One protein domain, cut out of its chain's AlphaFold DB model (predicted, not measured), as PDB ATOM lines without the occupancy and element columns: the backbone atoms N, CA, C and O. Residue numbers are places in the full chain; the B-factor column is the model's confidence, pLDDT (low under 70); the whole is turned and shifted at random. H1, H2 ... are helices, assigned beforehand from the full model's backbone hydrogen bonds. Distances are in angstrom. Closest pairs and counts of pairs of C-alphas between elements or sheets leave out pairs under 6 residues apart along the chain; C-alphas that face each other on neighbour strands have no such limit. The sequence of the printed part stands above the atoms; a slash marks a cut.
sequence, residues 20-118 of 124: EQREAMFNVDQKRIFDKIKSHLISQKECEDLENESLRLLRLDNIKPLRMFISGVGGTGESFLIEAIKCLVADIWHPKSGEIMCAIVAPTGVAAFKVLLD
ATOM      1  N   GLU A  20      -2.278 -31.859  19.476       92.38
ATOM      2  CA  GLU A  20      -2.052 -31.940  18.028       92.38
ATOM      3  C   GLU A  20      -0.564 -31.841  17.665       92.38
ATOM      4  O   GLU A  20      -0.065 -32.605  16.836       92.38
ATOM      5  N   GLN A  21       0.168 -30.930  18.315       92.50
ATOM      6  CA  GLN A  21       1.613 -30.800  18.126       92.50
ATOM      7  C   GLN A  21       2.346 -32.051  18.616       92.50
ATOM      8  O   GLN A  21       3.257 -32.525  17.939       92.50
ATOM      9  N   ARG A  22       1.926 -32.623  19.751       92.31
ATOM     10  CA  ARG A  22       2.495 -33.879  20.264       92.31
ATOM     11  C   ARG A  22       2.243 -35.039  19.301       92.31
ATOM     12  O   ARG A  22       3.171 -35.780  18.987       92.31
ATOM     13  N   GLU A  23       1.026 -35.151  18.768       93.38
ATOM     14  CA  GLU A  23       0.655 -36.182  17.792       93.38
ATOM     15  C   GLU A  23       1.480 -36.104  16.498       93.38
ATOM     16  O   GLU A  23       1.807 -37.140  15.914       93.38
ATOM     17  N   ALA A  24       1.830 -34.894  16.051       93.69
ATOM     18  CA  ALA A  24       2.660 -34.680  14.867       93.69
ATOM     19  C   ALA A  24       4.127 -35.103  15.068       93.69
ATOM     20  O   ALA A  24       4.826 -35.373  14.093       93.69
ATOM     21  N   MET A  25       4.593 -35.168  16.319       94.38
ATOM     22  CA  MET A  25       5.965 -35.547  16.670       94.38
ATOM     23  C   MET A  25       6.146 -37.055  16.893       94.38
ATOM     24  O   MET A  25       7.280 -37.513  17.035       94.38
ATOM     25  N   PHE A  26       5.065 -37.840  16.929       94.62
ATOM     26  CA  PHE A  26       5.166 -39.281  17.134       94.62
ATOM     27  C   PHE A  26       5.823 -40.006  15.964       94.62
ATOM     28  O   PHE A  26       5.546 -39.746  14.791       94.62
ATOM     29  N   ASN A  27       6.617 -41.021  16.299       93.50
ATOM     30  CA  ASN A  27       6.953 -42.053  15.330       93.50
ATOM     31  C   ASN A  27       5.727 -42.943  15.026       93.50
ATOM     32  O   ASN A  27       4.693 -42.882  15.697       93.50
ATOM     33  N   VAL A  28       5.841 -43.788  13.999       94.44
ATOM     34  CA  VAL A  28       4.733 -44.632  13.515       94.44
ATOM     35  C   VAL A  28       4.190 -45.566  14.605       94.44
ATOM     36  O   VAL A  28       2.973 -45.735  14.717       94.44
ATOM     37  N   ASP A  29       5.062 -46.139  15.435       93.06
ATOM     38  CA  ASP A  29       4.667 -47.080  16.485       93.06
ATOM     39  C   ASP A  29       3.994 -46.370  17.663       93.06
ATOM     40  O   ASP A  29       2.929 -46.797  18.118       93.06
ATOM     41  N   GLN A  30       4.553 -45.244  18.112       94.00
ATOM     42  CA  GLN A  30       3.942 -44.377  19.122       94.00
ATOM     43  C   GLN A  30       2.559 -43.911  18.677       94.00
ATOM     44  O   GLN A  30       1.612 -44.007  19.454       94.00
ATOM     45  N   LYS A  31       2.421 -43.482  17.417       95.88
ATOM     46  CA  LYS A  31       1.138 -43.061  16.853       95.88
ATOM     47  C   LYS A  31       0.125 -44.204  16.863       95.88
ATOM     48  O   LYS A  31      -0.988 -44.018  17.335       95.88
ATOM     49  N   ARG A  32       0.517 -45.411  16.440       96.19
ATOM     50  CA  ARG A  32      -0.359 -46.596  16.489       96.19
ATOM     51  C   ARG A  32      -0.828 -46.911  17.913       96.19
ATOM     52  O   ARG A  32      -1.989 -47.271  18.109       96.19
ATOM     53  N   ILE A  33       0.068 -46.823  18.894       95.62
ATOM     54  CA  ILE A  33      -0.271 -47.039  20.305       95.62
ATOM     55  C   ILE A  33      -1.240 -45.958  20.783       95.62
ATOM     56  O   ILE A  33      -2.274 -46.274  21.371       95.62
ATOM     57  N   PHE A  34      -0.927 -44.699  20.490       96.19
ATOM     58  CA  PHE A  34      -1.731 -43.551  20.873       96.19
ATOM     59  C   PHE A  34      -3.139 -43.606  20.262       96.19
ATOM     60  O   PHE A  34      -4.118 -43.496  20.992       96.19
ATOM     61  N   ASP A  35      -3.265 -43.895  18.965       96.88
ATOM     62  CA  ASP A  35      -4.551 -44.013  18.266       96.88
ATOM     63  C   ASP A  35      -5.423 -45.138  18.854       96.88
ATOM     64  O   ASP A  35      -6.647 -45.007  18.977       96.88
ATOM     65  N   LYS A  36      -4.803 -46.246  19.281       96.56
ATOM     66  CA  LYS A  36      -5.506 -47.344  19.960       96.56
ATOM     67  C   LYS A  36      -6.047 -46.920  21.328       96.56
ATOM     68  O   LYS A  36      -7.159 -47.301  21.684       96.56
ATOM     69  N   ILE A  37      -5.280 -46.140  22.087       96.00
ATOM     70  CA  ILE A  37      -5.726 -45.597  23.375       96.00
ATOM     71  C   ILE A  37      -6.837 -44.565  23.143       96.00
ATOM     72  O   ILE A  37      -7.896 -44.665  23.755       96.00
ATOM     73  N   LYS A  38      -6.644 -43.636  22.200       96.38
ATOM     74  CA  LYS A  38      -7.600 -42.585  21.827       96.38
ATOM     75  C   LYS A  38      -8.951 -43.133  21.408       96.38
ATOM     76  O   LYS A  38      -9.963 -42.741  21.977       96.38
ATOM     77  N   SER A  39      -8.974 -44.077  20.474       95.69
ATOM     78  CA  SER A  39     -10.222 -44.723  20.049       95.69
ATOM     79  C   SER A  39     -10.945 -45.416  21.207       95.69
ATOM     80  O   SER A  39     -12.168 -45.324  21.304       95.69
ATOM     81  N   HIS A  40     -10.212 -46.055  22.124       95.00
ATOM     82  CA  HIS A  40     -10.819 -46.683  23.293       95.00
ATOM     83  C   HIS A  40     -11.416 -45.658  24.268       95.00
ATOM     84  O   HIS A  40     -12.559 -45.823  24.689       95.00
ATOM     85  N   LEU A  41     -10.685 -44.589  24.593       93.00
ATOM     86  CA  LEU A  41     -11.166 -43.541  25.500       93.00
ATOM     87  C   LEU A  41     -12.385 -42.802  24.935       93.00
ATOM     88  O   LEU A  41     -13.343 -42.573  25.665       93.00
ATOM     89  N   ILE A  42     -12.398 -42.506  23.632       93.19
ATOM     90  CA  ILE A  42     -13.566 -41.905  22.969       93.19
ATOM     91  C   ILE A  42     -14.775 -42.841  23.075       93.19
ATOM     92  O   ILE A  42     -15.850 -42.393  23.451       93.19
ATOM     93  N   SER A  43     -14.601 -44.148  22.843       91.00
ATOM     94  CA  SER A  43     -15.709 -45.110  22.962       91.00
ATOM     95  C   SER A  43     -16.284 -45.202  24.384       91.00
ATOM     96  O   SER A  43     -17.488 -45.394  24.554       91.00
ATOM     97  N   GLN A  44     -15.436 -45.038  25.406       89.94
ATOM     98  CA  GLN A  44     -15.875 -44.943  26.800       89.94
ATOM     99  C   GLN A  44     -16.651 -43.650  27.034       89.94
ATOM    100  O   GLN A  44     -17.768 -43.697  27.543       89.94
ATOM    101  N   LYS A  45     -16.104 -42.513  26.592       90.38
ATOM    102  CA  LYS A  45     -16.737 -41.205  26.749       90.38
ATOM    103  C   LYS A  45     -18.100 -41.125  26.060       90.38
ATOM    104  O   LYS A  45     -19.069 -40.692  26.670       90.38
ATOM    105  N   GLU A  46     -18.210 -41.618  24.828       89.31
ATOM    106  CA  GLU A  46     -19.480 -41.687  24.095       89.31
ATOM    107  C   GLU A  46     -20.533 -42.508  24.843       89.31
ATOM    108  O   GLU A  46     -21.718 -42.185  24.810       89.31
ATOM    109  N   CYS A  47     -20.114 -43.579  25.520       86.88
ATOM    110  CA  CYS A  47     -20.996 -44.390  26.343       86.88
ATOM    111  C   CYS A  47     -21.418 -43.662  27.625       86.88
ATOM    112  O   CYS A  47     -22.577 -43.754  28.032       86.88
ATOM    113  N   GLU A  48     -20.489 -42.947  28.259       85.75
ATOM    114  CA  GLU A  48     -20.764 -42.117  29.427       85.75
ATOM    115  C   GLU A  48     -21.713 -40.964  29.105       85.75
ATOM    116  O   GLU A  48     -22.539 -40.639  29.948       85.75
ATOM    117  N   ASP A  49     -21.656 -40.380  27.911       86.31
ATOM    118  CA  ASP A  49     -22.478 -39.222  27.535       86.31
ATOM    119  C   ASP A  49     -23.897 -39.591  27.055       86.31
ATOM    120  O   ASP A  49     -24.712 -38.702  26.801       86.31
ATOM    121  N   LEU A  50     -24.244 -40.883  26.952       86.81
ATOM    122  CA  LEU A  50     -25.616 -41.291  26.618       86.81
ATOM    123  C   LEU A  50     -26.601 -40.794  27.690       86.81
ATOM    124  O   LEU A  50     -26.359 -40.937  28.881       86.81
ATOM    125  N   GLU A  51     -27.759 -40.268  27.292       80.94
ATOM    126  CA  GLU A  51     -28.757 -39.752  28.249       80.94
ATOM    127  C   GLU A  51     -29.471 -40.868  29.025       80.94
ATOM    128  O   GLU A  51     -29.877 -40.700  30.175       80.94
ATOM    129  N   ASN A  52     -29.637 -42.034  28.396       87.19
ATOM    130  CA  ASN A  52     -30.361 -43.153  28.983       87.19
ATOM    131  C   ASN A  52     -29.448 -43.957  29.914       87.19
ATOM    132  O   ASN A  52     -28.613 -44.732  29.451       87.19
ATOM    133  N   GLU A  53     -29.657 -43.813  31.219       84.81
ATOM    134  CA  GLU A  53     -28.862 -44.465  32.264       84.81
ATOM    135  C   GLU A  53     -28.770 -45.990  32.112       84.81
ATOM    136  O   GLU A  53     -27.686 -46.558  32.222       84.81
ATOM    137  N   SER A  54     -29.867 -46.659  31.751       85.06
ATOM    138  CA  SER A  54     -29.865 -48.108  31.524       85.06
ATOM    139  C   SER A  54     -29.007 -48.502  30.319       85.06
ATOM    140  O   SER A  54     -28.286 -49.495  30.376       85.06
ATOM    141  N   LEU A  55     -29.049 -47.730  29.227       83.94
ATOM    142  CA  LEU A  55     -28.202 -47.970  28.055       83.94
ATOM    143  C   LEU A  55     -26.734 -47.626  28.320       83.94
ATOM    144  O   LEU A  55     -25.868 -48.337  27.810       83.94
ATOM    145  N   ARG A  56     -26.454 -46.590  29.127       85.56
ATOM    146  CA  ARG A  56     -25.100 -46.251  29.595       85.56
ATOM    147  C   ARG A  56     -24.496 -47.415  30.358       85.56
ATOM    148  O   ARG A  56     -23.446 -47.899  29.960       85.56
ATOM    149  N   LEU A  57     -25.171 -47.889  31.409       82.75
ATOM    150  CA  LEU A  57     -24.669 -48.972  32.259       82.75
ATOM    151  C   LEU A  57     -24.461 -50.250  31.445       82.75
ATOM    152  O   LEU A  57     -23.372 -50.811  31.454       82.75
ATOM    153  N   LEU A  58     -25.452 -50.640  30.634       84.31
ATOM    154  CA  LEU A  58     -25.341 -51.820  29.774       84.31
ATOM    155  C   LEU A  58     -24.175 -51.726  28.787       84.31
ATOM    156  O   LEU A  58     -23.505 -52.724  28.535       84.31
ATOM    157  N   ARG A  59     -23.933 -50.566  28.170       83.00
ATOM    158  CA  ARG A  59     -22.829 -50.416  27.213       83.00
ATOM    159  C   ARG A  59     -21.479 -50.293  27.908       83.00
ATOM    160  O   ARG A  59     -20.526 -50.889  27.416       83.00
ATOM    161  N   LEU A  60     -21.404 -49.606  29.042       81.75
ATOM    162  CA  LEU A  60     -20.165 -49.429  29.790       81.75
ATOM    163  C   LEU A  60     -19.694 -50.766  30.375       81.75
ATOM    164  O   LEU A  60     -18.522 -51.097  30.238       81.75
ATOM    165  N   ASP A  61     -20.618 -51.591  30.880       80.81
ATOM    166  CA  ASP A  61     -20.337 -52.961  31.337       80.81
ATOM    167  C   ASP A  61     -19.790 -53.858  30.213       80.81
ATOM    168  O   ASP A  61     -19.023 -54.795  30.453       80.81
ATOM    169  N   ASN A  62     -20.156 -53.566  28.963       83.44
ATOM    170  CA  ASN A  62     -19.648 -54.273  27.790       83.44
ATOM    171  C   ASN A  62     -18.276 -53.757  27.320       83.44
ATOM    172  O   ASN A  62     -17.568 -54.480  26.605       83.44
ATOM    173  N   ILE A  63     -17.865 -52.544  27.710       87.94
ATOM    174  CA  ILE A  63     -16.545 -52.001  27.380       87.94
ATOM    175  C   ILE A  63     -15.526 -52.547  28.381       87.94
ATOM    176  O   ILE A  63     -15.390 -52.098  29.516       87.94
ATOM    177  N   LYS A  64     -14.750 -53.537  27.937       89.94
ATOM    178  CA  LYS A  64     -13.665 -54.094  28.749       89.94
ATOM    179  C   LYS A  64     -12.563 -53.049  28.971       89.94
ATOM    180  O   LYS A  64     -12.162 -52.415  27.996       89.94
ATOM    181  N   PRO A  65     -11.989 -52.943  30.185       89.19
ATOM    182  CA  PRO A  65     -10.862 -52.050  30.439       89.19
ATOM    183  C   PRO A  65      -9.678 -52.334  29.507       89.19
ATOM    184  O   PRO A  65      -9.231 -53.483  29.398       89.19
ATOM    185  N   LEU A  66      -9.129 -51.292  28.876       92.19
ATOM    186  CA  LEU A  66      -7.906 -51.408  28.086       92.19
ATOM    187  C   LEU A  66      -6.700 -51.631  29.002       92.19
ATOM    188  O   LEU A  66      -6.330 -50.776  29.801       92.19
ATOM    189  N   ARG A  67      -6.060 -52.794  28.858       93.12
ATOM    190  CA  ARG A  67      -4.791 -53.123  29.515       93.12
ATOM    191  C   ARG A  67      -3.729 -53.308  28.446       93.12
ATOM    192  O   ARG A  67      -3.882 -54.152  27.564       93.12
ATOM    193  N   MET A  68      -2.672 -52.511  28.514       92.38
ATOM    194  CA  MET A  68      -1.563 -52.556  27.568       92.38
ATOM    195  C   MET A  68      -0.239 -52.546  28.321       92.38
ATOM    196  O   MET A  68      -0.081 -51.816  29.294       92.38
ATOM    197  N   PHE A  69       0.702 -53.346  27.832       91.25
ATOM    198  CA  PHE A  69       2.109 -53.252  28.189       91.25
ATOM    199  C   PHE A  69       2.831 -52.657  26.988       91.25
ATOM    200  O   PHE A  69       2.736 -53.192  25.883       91.25
ATOM    201  N   ILE A  70       3.487 -51.524  27.207       89.38
ATOM    202  CA  ILE A  70       4.286 -50.836  26.199       89.38
ATOM    203  C   ILE A  70       5.729 -50.951  26.668       89.38
ATOM    204  O   ILE A  70       6.026 -50.634  27.816       89.38
ATOM    205  N   SER A  71       6.588 -51.455  25.793       88.75
ATOM    206  CA  SER A  71       8.014 -51.608  26.048       88.75
ATOM    207  C   SER A  71       8.797 -50.952  24.928       88.75
ATOM    208  O   SER A  71       8.495 -51.170  23.752       88.75
ATOM    209  N   GLY A  72       9.842 -50.236  25.290       85.94
ATOM    210  CA  GLY A  72      10.755 -49.562  24.392       85.94
ATOM    211  C   GLY A  72      12.151 -49.519  24.990       85.94
ATOM    212  O   GLY A  72      12.387 -49.845  26.153       85.94
ATOM    213  N   VAL A  73      13.115 -49.151  24.152       85.69
ATOM    214  CA  VAL A  73      14.495 -48.954  24.596       85.69
ATOM    215  C   VAL A  73      14.661 -47.541  25.147       85.69
ATOM    216  O   VAL A  73      13.982 -46.607  24.703       85.69
ATOM    217  N   GLY A  74      15.588 -47.367  26.091       83.69
ATOM    218  CA  GLY A  74      15.928 -46.054  26.643       83.69
ATOM    219  C   GLY A  74      16.171 -45.015  25.542       83.69
ATOM    220  O   GLY A  74      16.867 -45.287  24.566       83.69
ATOM    221  N   GLY A  75      15.564 -43.834  25.684       82.94
ATOM    222  CA  GLY A  75      15.655 -42.753  24.693       82.94
ATOM    223  C   GLY A  75      14.617 -42.804  23.562       82.94
ATOM    224  O   GLY A  75      14.620 -41.920  22.713       82.94
ATOM    225  N   THR A  76      13.684 -43.764  23.566       83.88
ATOM    226  CA  THR A  76      12.597 -43.845  22.558       83.88
ATOM    227  C   THR A  76      11.453 -42.849  22.819       83.88
ATOM    228  O   THR A  76      10.519 -42.749  22.030       83.88
ATOM    229  N   GLY A  77      11.499 -42.085  23.915       85.81
ATOM    230  CA  GLY A  77      10.473 -41.086  24.240       85.81
ATOM    231  C   GLY A  77       9.179 -41.689  24.796       85.81
ATOM    232  O   GLY A  77       8.093 -41.197  24.512       85.81
ATOM    233  N   GLU A  78       9.269 -42.759  25.592       86.56
ATOM    234  CA  GLU A  78       8.106 -43.322  26.298       86.56
ATOM    235  C   GLU A  78       7.446 -42.298  27.229       86.56
ATOM    236  O   GLU A  78       6.223 -42.234  27.326       86.56
ATOM    237  N   SER A  79       8.252 -41.446  27.859       84.31
ATOM    238  CA  SER A  79       7.790 -40.323  28.671       84.31
ATOM    239  C   SER A  79       6.929 -39.340  27.886       84.31
ATOM    240  O   SER A  79       5.862 -38.950  28.350       84.31
ATOM    241  N   PHE A  80       7.348 -39.002  26.665       87.62
ATOM    242  CA  PHE A  80       6.593 -38.136  25.764       87.62
ATOM    243  C   PHE A  80       5.230 -38.743  25.400       87.62
ATOM    244  O   PHE A  80       4.222 -38.039  25.355       87.62
ATOM    245  N   LEU A  81       5.177 -40.066  25.205       90.25
ATOM    246  CA  LEU A  81       3.926 -40.782  24.967       90.25
ATOM    247  C   LEU A  81       3.001 -40.754  26.196       90.25
ATOM    248  O   LEU A  81       1.808 -40.500  26.041       90.25
ATOM    249  N   ILE A  82       3.532 -40.965  27.407       88.62
ATOM    250  CA  ILE A  82       2.758 -40.857  28.661       88.62
ATOM    251  C   ILE A  82       2.171 -39.451  28.803       88.62
ATOM    252  O   ILE A  82       0.988 -39.298  29.103       88.62
ATOM    253  N   GLU A  83       2.981 -38.428  28.542       87.38
ATOM    254  CA  GLU A  83       2.590 -37.025  28.657       87.38
ATOM    255  C   GLU A  83       1.462 -36.690  27.670       87.38
ATOM    256  O   GLU A  83       0.444 -36.104  28.035       87.38
ATOM    257  N   ALA A  84       1.560 -37.139  26.417       91.12
ATOM    258  CA  ALA A  84       0.482 -36.990  25.444       91.12
ATOM    259  C   ALA A  84      -0.810 -37.727  25.845       91.12
ATOM    260  O   ALA A  84      -1.901 -37.198  25.631       91.12
ATOM    261  N   ILE A  85      -0.715 -38.915  26.457       92.31
ATOM    262  CA  ILE A  85      -1.890 -39.641  26.968       92.31
ATOM    263  C   ILE A  85      -2.563 -38.857  28.104       92.31
ATOM    264  O   ILE A  85      -3.791 -38.797  28.148       92.31
ATOM    265  N   LYS A  86      -1.795 -38.213  28.996       88.88
ATOM    266  CA  LYS A  86      -2.361 -37.341  30.041       88.88
ATOM    267  C   LYS A  86      -3.151 -36.183  29.431       88.88
ATOM    268  O   LYS A  86      -4.285 -35.950  29.845       88.88
ATOM    269  N   CYS A  87      -2.579 -35.498  28.437       89.44
ATOM    270  CA  CYS A  87      -3.275 -34.424  27.723       89.44
ATOM    271  C   CYS A  87      -4.554 -34.923  27.050       89.44
ATOM    272  O   CYS A  87      -5.593 -34.299  27.201       89.44
ATOM    273  N   LEU A  88      -4.512 -36.087  26.402       92.81
ATOM    274  CA  LEU A  88      -5.690 -36.695  25.788       92.81
ATOM    275  C   LEU A  88      -6.818 -36.958  26.800       92.81
ATOM    276  O   LEU A  88      -7.975 -36.669  26.513       92.81
ATOM    277  N   VAL A  89      -6.503 -37.494  27.984       90.69
ATOM    278  CA  VAL A  89      -7.510 -37.721  29.039       90.69
ATOM    279  C   VAL A  89      -8.097 -36.392  29.526       90.69
ATOM    280  O   VAL A  89      -9.311 -36.287  29.707       90.69
ATOM    281  N   ALA A  90      -7.260 -35.369  29.709       88.38
ATOM    282  CA  ALA A  90      -7.716 -34.040  30.109       88.38
ATOM    283  C   ALA A  90      -8.619 -33.385  29.047       88.38
ATOM    284  O   ALA A  90      -9.636 -32.786  29.402       88.38
ATOM    285  N   ASP A  91      -8.287 -33.551  27.764       89.88
ATOM    286  CA  ASP A  91      -9.053 -33.019  26.634       89.88
ATOM    287  C   ASP A  91     -10.403 -33.728  26.453       89.88
ATOM    288  O   ASP A  91     -11.371 -33.094  26.054       89.88
ATOM    289  N   ILE A  92     -10.507 -35.027  26.753       91.38
ATOM    290  CA  ILE A  92     -11.770 -35.774  26.600       91.38
ATOM    291  C   ILE A  92     -12.757 -35.469  27.736       91.38
ATOM    292  O   ILE A  92     -13.957 -35.323  27.495       91.38
ATOM    293  N   TRP A  93     -12.281 -35.414  28.983       88.44
ATOM    294  CA  TRP A  93     -13.168 -35.305  30.147       88.44
ATOM    295  C   TRP A  93     -13.312 -33.896  30.712       88.44
ATOM    296  O   TRP A  93     -14.270 -33.664  31.446       88.44
ATOM    297  N   HIS A  94     -12.414 -32.964  30.379       84.94
ATOM    298  CA  HIS A  94     -12.427 -31.584  30.882       84.94
ATOM    299  C   HIS A  94     -12.748 -31.494  32.388       84.94
ATOM    300  O   HIS A  94     -13.759 -30.891  32.771       84.94
ATOM    301  N   PRO A  95     -11.924 -32.117  33.254       78.88
ATOM    302  CA  PRO A  95     -12.225 -32.205  34.676       78.88
ATOM    303  C   PRO A  95     -12.440 -30.845  35.316       78.88
ATOM    304  O   PRO A  95     -11.736 -29.871  35.029       78.88
ATOM    305  N   LYS A  96     -13.374 -30.798  36.265       76.62
ATOM    306  CA  LYS A  96     -13.493 -29.637  37.144       76.62
ATOM    307  C   LYS A  96     -12.281 -29.577  38.070       76.62
ATOM    308  O   LYS A  96     -11.651 -30.586  38.377       76.62
ATOM    309  N   SER A  97     -11.964 -28.373  38.546       68.00
ATOM    310  CA  SER A  97     -10.862 -28.173  39.491       68.00
ATOM    311  C   SER A  97     -10.996 -29.115  40.698       68.00
ATOM    312  O   SER A  97     -12.015 -29.090  41.390       68.00
ATOM    313  N   GLY A  98      -9.976 -29.948  40.928       65.25
ATOM    314  CA  GLY A  98      -9.929 -30.928  42.019       65.25
ATOM    315  C   GLY A  98     -10.436 -32.336  41.679       65.25
ATOM    316  O   GLY A  98     -10.327 -33.223  42.522       65.25
ATOM    317  N   GLU A  99     -10.954 -32.571  40.471       77.38
ATOM    318  CA  GLU A  99     -11.376 -33.900  40.021       77.38
ATOM    319  C   GLU A  99     -10.188 -34.707  39.476       77.38
ATOM    320  O   GLU A  99      -9.418 -34.241  38.633       77.38
ATOM    321  N   ILE A 100     -10.017 -35.930  39.981       73.31
ATOM    322  CA  ILE A 100      -8.919 -36.813  39.580       73.31
ATOM    323  C   ILE A 100      -9.368 -37.637  38.372       73.31
ATOM    324  O   ILE A 100     -10.136 -38.582  38.525       73.31
ATOM    325  N   MET A 101      -8.835 -37.323  37.188       80.62
ATOM    326  CA  MET A 101      -9.115 -38.092  35.962       80.62
ATOM    327  C   MET A 101      -8.079 -39.167  35.656       80.62
ATOM    328  O   MET A 101      -8.378 -40.168  35.013       80.62
ATOM    329  N   CYS A 102      -6.835 -38.948  36.074       81.94
ATOM    330  CA  CYS A 102      -5.718 -39.820  35.754       81.94
ATOM    331  C   CYS A 102      -4.862 -40.024  37.000       81.94
ATOM    332  O   CYS A 102      -4.530 -39.068  37.701       81.94
ATOM    333  N   ALA A 103      -4.492 -41.276  37.258       85.62
ATOM    334  CA  ALA A 103      -3.518 -41.637  38.271       85.62
ATOM    335  C   ALA A 103      -2.273 -42.185  37.576       85.62
ATOM    336  O   ALA A 103      -2.358 -43.118  36.777       85.62
ATOM    337  N   ILE A 104      -1.116 -41.617  37.906       84.38
ATOM    338  CA  ILE A 104       0.175 -42.092  37.420       84.38
ATOM    339  C   ILE A 104       0.900 -42.721  38.595       84.38
ATOM    340  O   ILE A 104       1.024 -42.119  39.660       84.38
ATOM    341  N   VAL A 105       1.363 -43.948  38.397       85.12
ATOM    342  CA  VAL A 105       2.052 -44.723  39.422       85.12
ATOM    343  C   VAL A 105       3.441 -45.088  38.933       85.12
ATOM    344  O   VAL A 105       3.646 -45.387  37.759       85.12
ATOM    345  N   ALA A 106       4.398 -45.073  39.851       85.06
ATOM    346  CA  ALA A 106       5.771 -45.468  39.593       85.06
ATOM    347  C   ALA A 106       6.242 -46.408  40.715       85.06
ATOM    348  O   ALA A 106       5.764 -46.295  41.846       85.06
ATOM    349  N   PRO A 107       7.173 -47.335  40.434       85.75
ATOM    350  CA  PRO A 107       7.568 -48.369  41.393       85.75
ATOM    351  C   PRO A 107       8.344 -47.829  42.604       85.75
ATOM    352  O   PRO A 107       8.403 -48.492  43.635       85.75
ATOM    353  N   THR A 108       8.956 -46.645  42.500       88.38
ATOM    354  CA  THR A 108       9.732 -46.014  43.579       88.38
ATOM    355  C   THR A 108       9.423 -44.524  43.688       88.38
ATOM    356  O   THR A 108       9.008 -43.895  42.713       88.38
ATOM    357  N   GLY A 109       9.683 -43.932  44.861       81.69
ATOM    358  CA  GLY A 109       9.498 -42.492  45.081       81.69
ATOM    359  C   GLY A 109      10.350 -41.619  44.153       81.69
ATOM    360  O   GLY A 109       9.878 -40.595  43.675       81.69
ATOM    361  N   VAL A 110      11.571 -42.057  43.819       80.12
ATOM    362  CA  VAL A 110      12.454 -41.342  42.878       80.12
ATOM    363  C   VAL A 110      11.887 -41.369  41.457       80.12
ATOM    364  O   VAL A 110      11.917 -40.355  40.765       80.12
ATOM    365  N   ALA A 111      11.342 -42.508  41.022       77.56
ATOM    366  CA  ALA A 111      10.687 -42.608  39.721       77.56
ATOM    367  C   ALA A 111       9.407 -41.757  39.671       77.56
ATOM    368  O   ALA A 111       9.179 -41.068  38.684       77.56
ATOM    369  N   ALA A 112       8.613 -41.741  40.748       77.94
ATOM    370  CA  ALA A 112       7.423 -40.897  40.842       77.94
ATOM    371  C   ALA A 112       7.772 -39.402  40.760       77.94
ATOM    372  O   ALA A 112       7.138 -38.666  40.014       77.94
ATOM    373  N   PHE A 113       8.815 -38.967  41.473       74.12
ATOM    374  CA  PHE A 113       9.281 -37.580  41.453       74.12
ATOM    375  C   PHE A 113       9.703 -37.132  40.047       74.12
ATOM    376  O   PHE A 113       9.282 -36.079  39.584       74.12
ATOM    377  N   LYS A 114      10.445 -37.978  39.324       69.12
ATOM    378  CA  LYS A 114      10.836 -37.729  37.927       69.12
ATOM    379  C   LYS A 114       9.647 -37.624  36.972       69.12
ATOM    380  O   LYS A 114       9.663 -36.807  36.064       69.12
ATOM    381  N   VAL A 115       8.608 -38.430  37.195       69.12
ATOM    382  CA  VAL A 115       7.363 -38.388  36.409       69.12
ATOM    383  C   VAL A 115       6.523 -37.148  36.679       69.12
ATOM    384  O   VAL A 115       5.816 -36.687  35.788       69.12
ATOM    385  N   LEU A 116       6.626 -36.584  37.879       67.00
ATOM    386  CA  LEU A 116       5.928 -35.358  38.257       67.00
ATOM    387  C   LEU A 116       6.652 -34.079  37.816       67.00
ATOM    388  O   LEU A 116       5.996 -33.053  37.680       67.00
ATOM    389  N   LEU A 117       7.968 -34.133  37.599       60.09
ATOM    390  CA  LEU A 117       8.781 -32.993  37.156       60.09
ATOM    391  C   LEU A 117       9.005 -32.934  35.636       60.09
ATOM    392  O   LEU A 117       9.848 -32.168  35.185       60.09
ATOM    393  N   ASP A 118       8.329 -33.774  34.848       57.19
ATOM    394  CA  ASP A 118       8.572 -33.950  33.402       57.19
ATOM    395  C   ASP A 118      10.024 -34.366  33.034       57.19
ATOM    396  O   ASP A 118      10.369 -34.517  31.861       57.19
TER     397      ASP A 118
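AT A GLANCE: This is residues 20 to 118 of the 124 residues of an uncharacterized protein of Amphimedon queenslandica (UniProt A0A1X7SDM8). Helices H2 and H4 lie side by side as the core; H3 folds back at one end of H2, and short H1 and H5 lie near H4. Residues 94 to 99 stick out. The 99 printed residues, all helix by class, have five named helices, H1 to H5, and are only just loose, close to compact: radius of gyration of the C-alphas 15.5 A, spans 46 by 32 by 24 A.

HOW THE PARTS SIT: H2, residues 28 to 48, touches H4, residues 78 to 93, the same way at 22 degrees, a shallow tilt; their closest C-alphas, Gln 30 and Leu 81, are 6.9 A apart. H2, with residues 44 to 48 alone, touches H3, residues 53 to 62, in a hairpin; the closest C-alphas, Cys 47 and Arg 56, are 5.6 A apart. H1, residues 20 to 25, and H5, residues 109 to 116, are close to H4 but not clearly touching. Every helix's O i to N i+4 pairs are within hydrogen-bond range.

IN THESE COORDINATES: H2 spans 30.2 A from C-alpha 28 at (4.733, -44.632, 13.515), H4 23.1 A. H5 ends at C-alpha 116, (5.928, -35.358, 38.257).

THE WHOLE: The printed part has no cut. Links H3 to H4 and H4 to H5 are long. Residues 97 to 98 and 114 to 118 have pLDDT under 70.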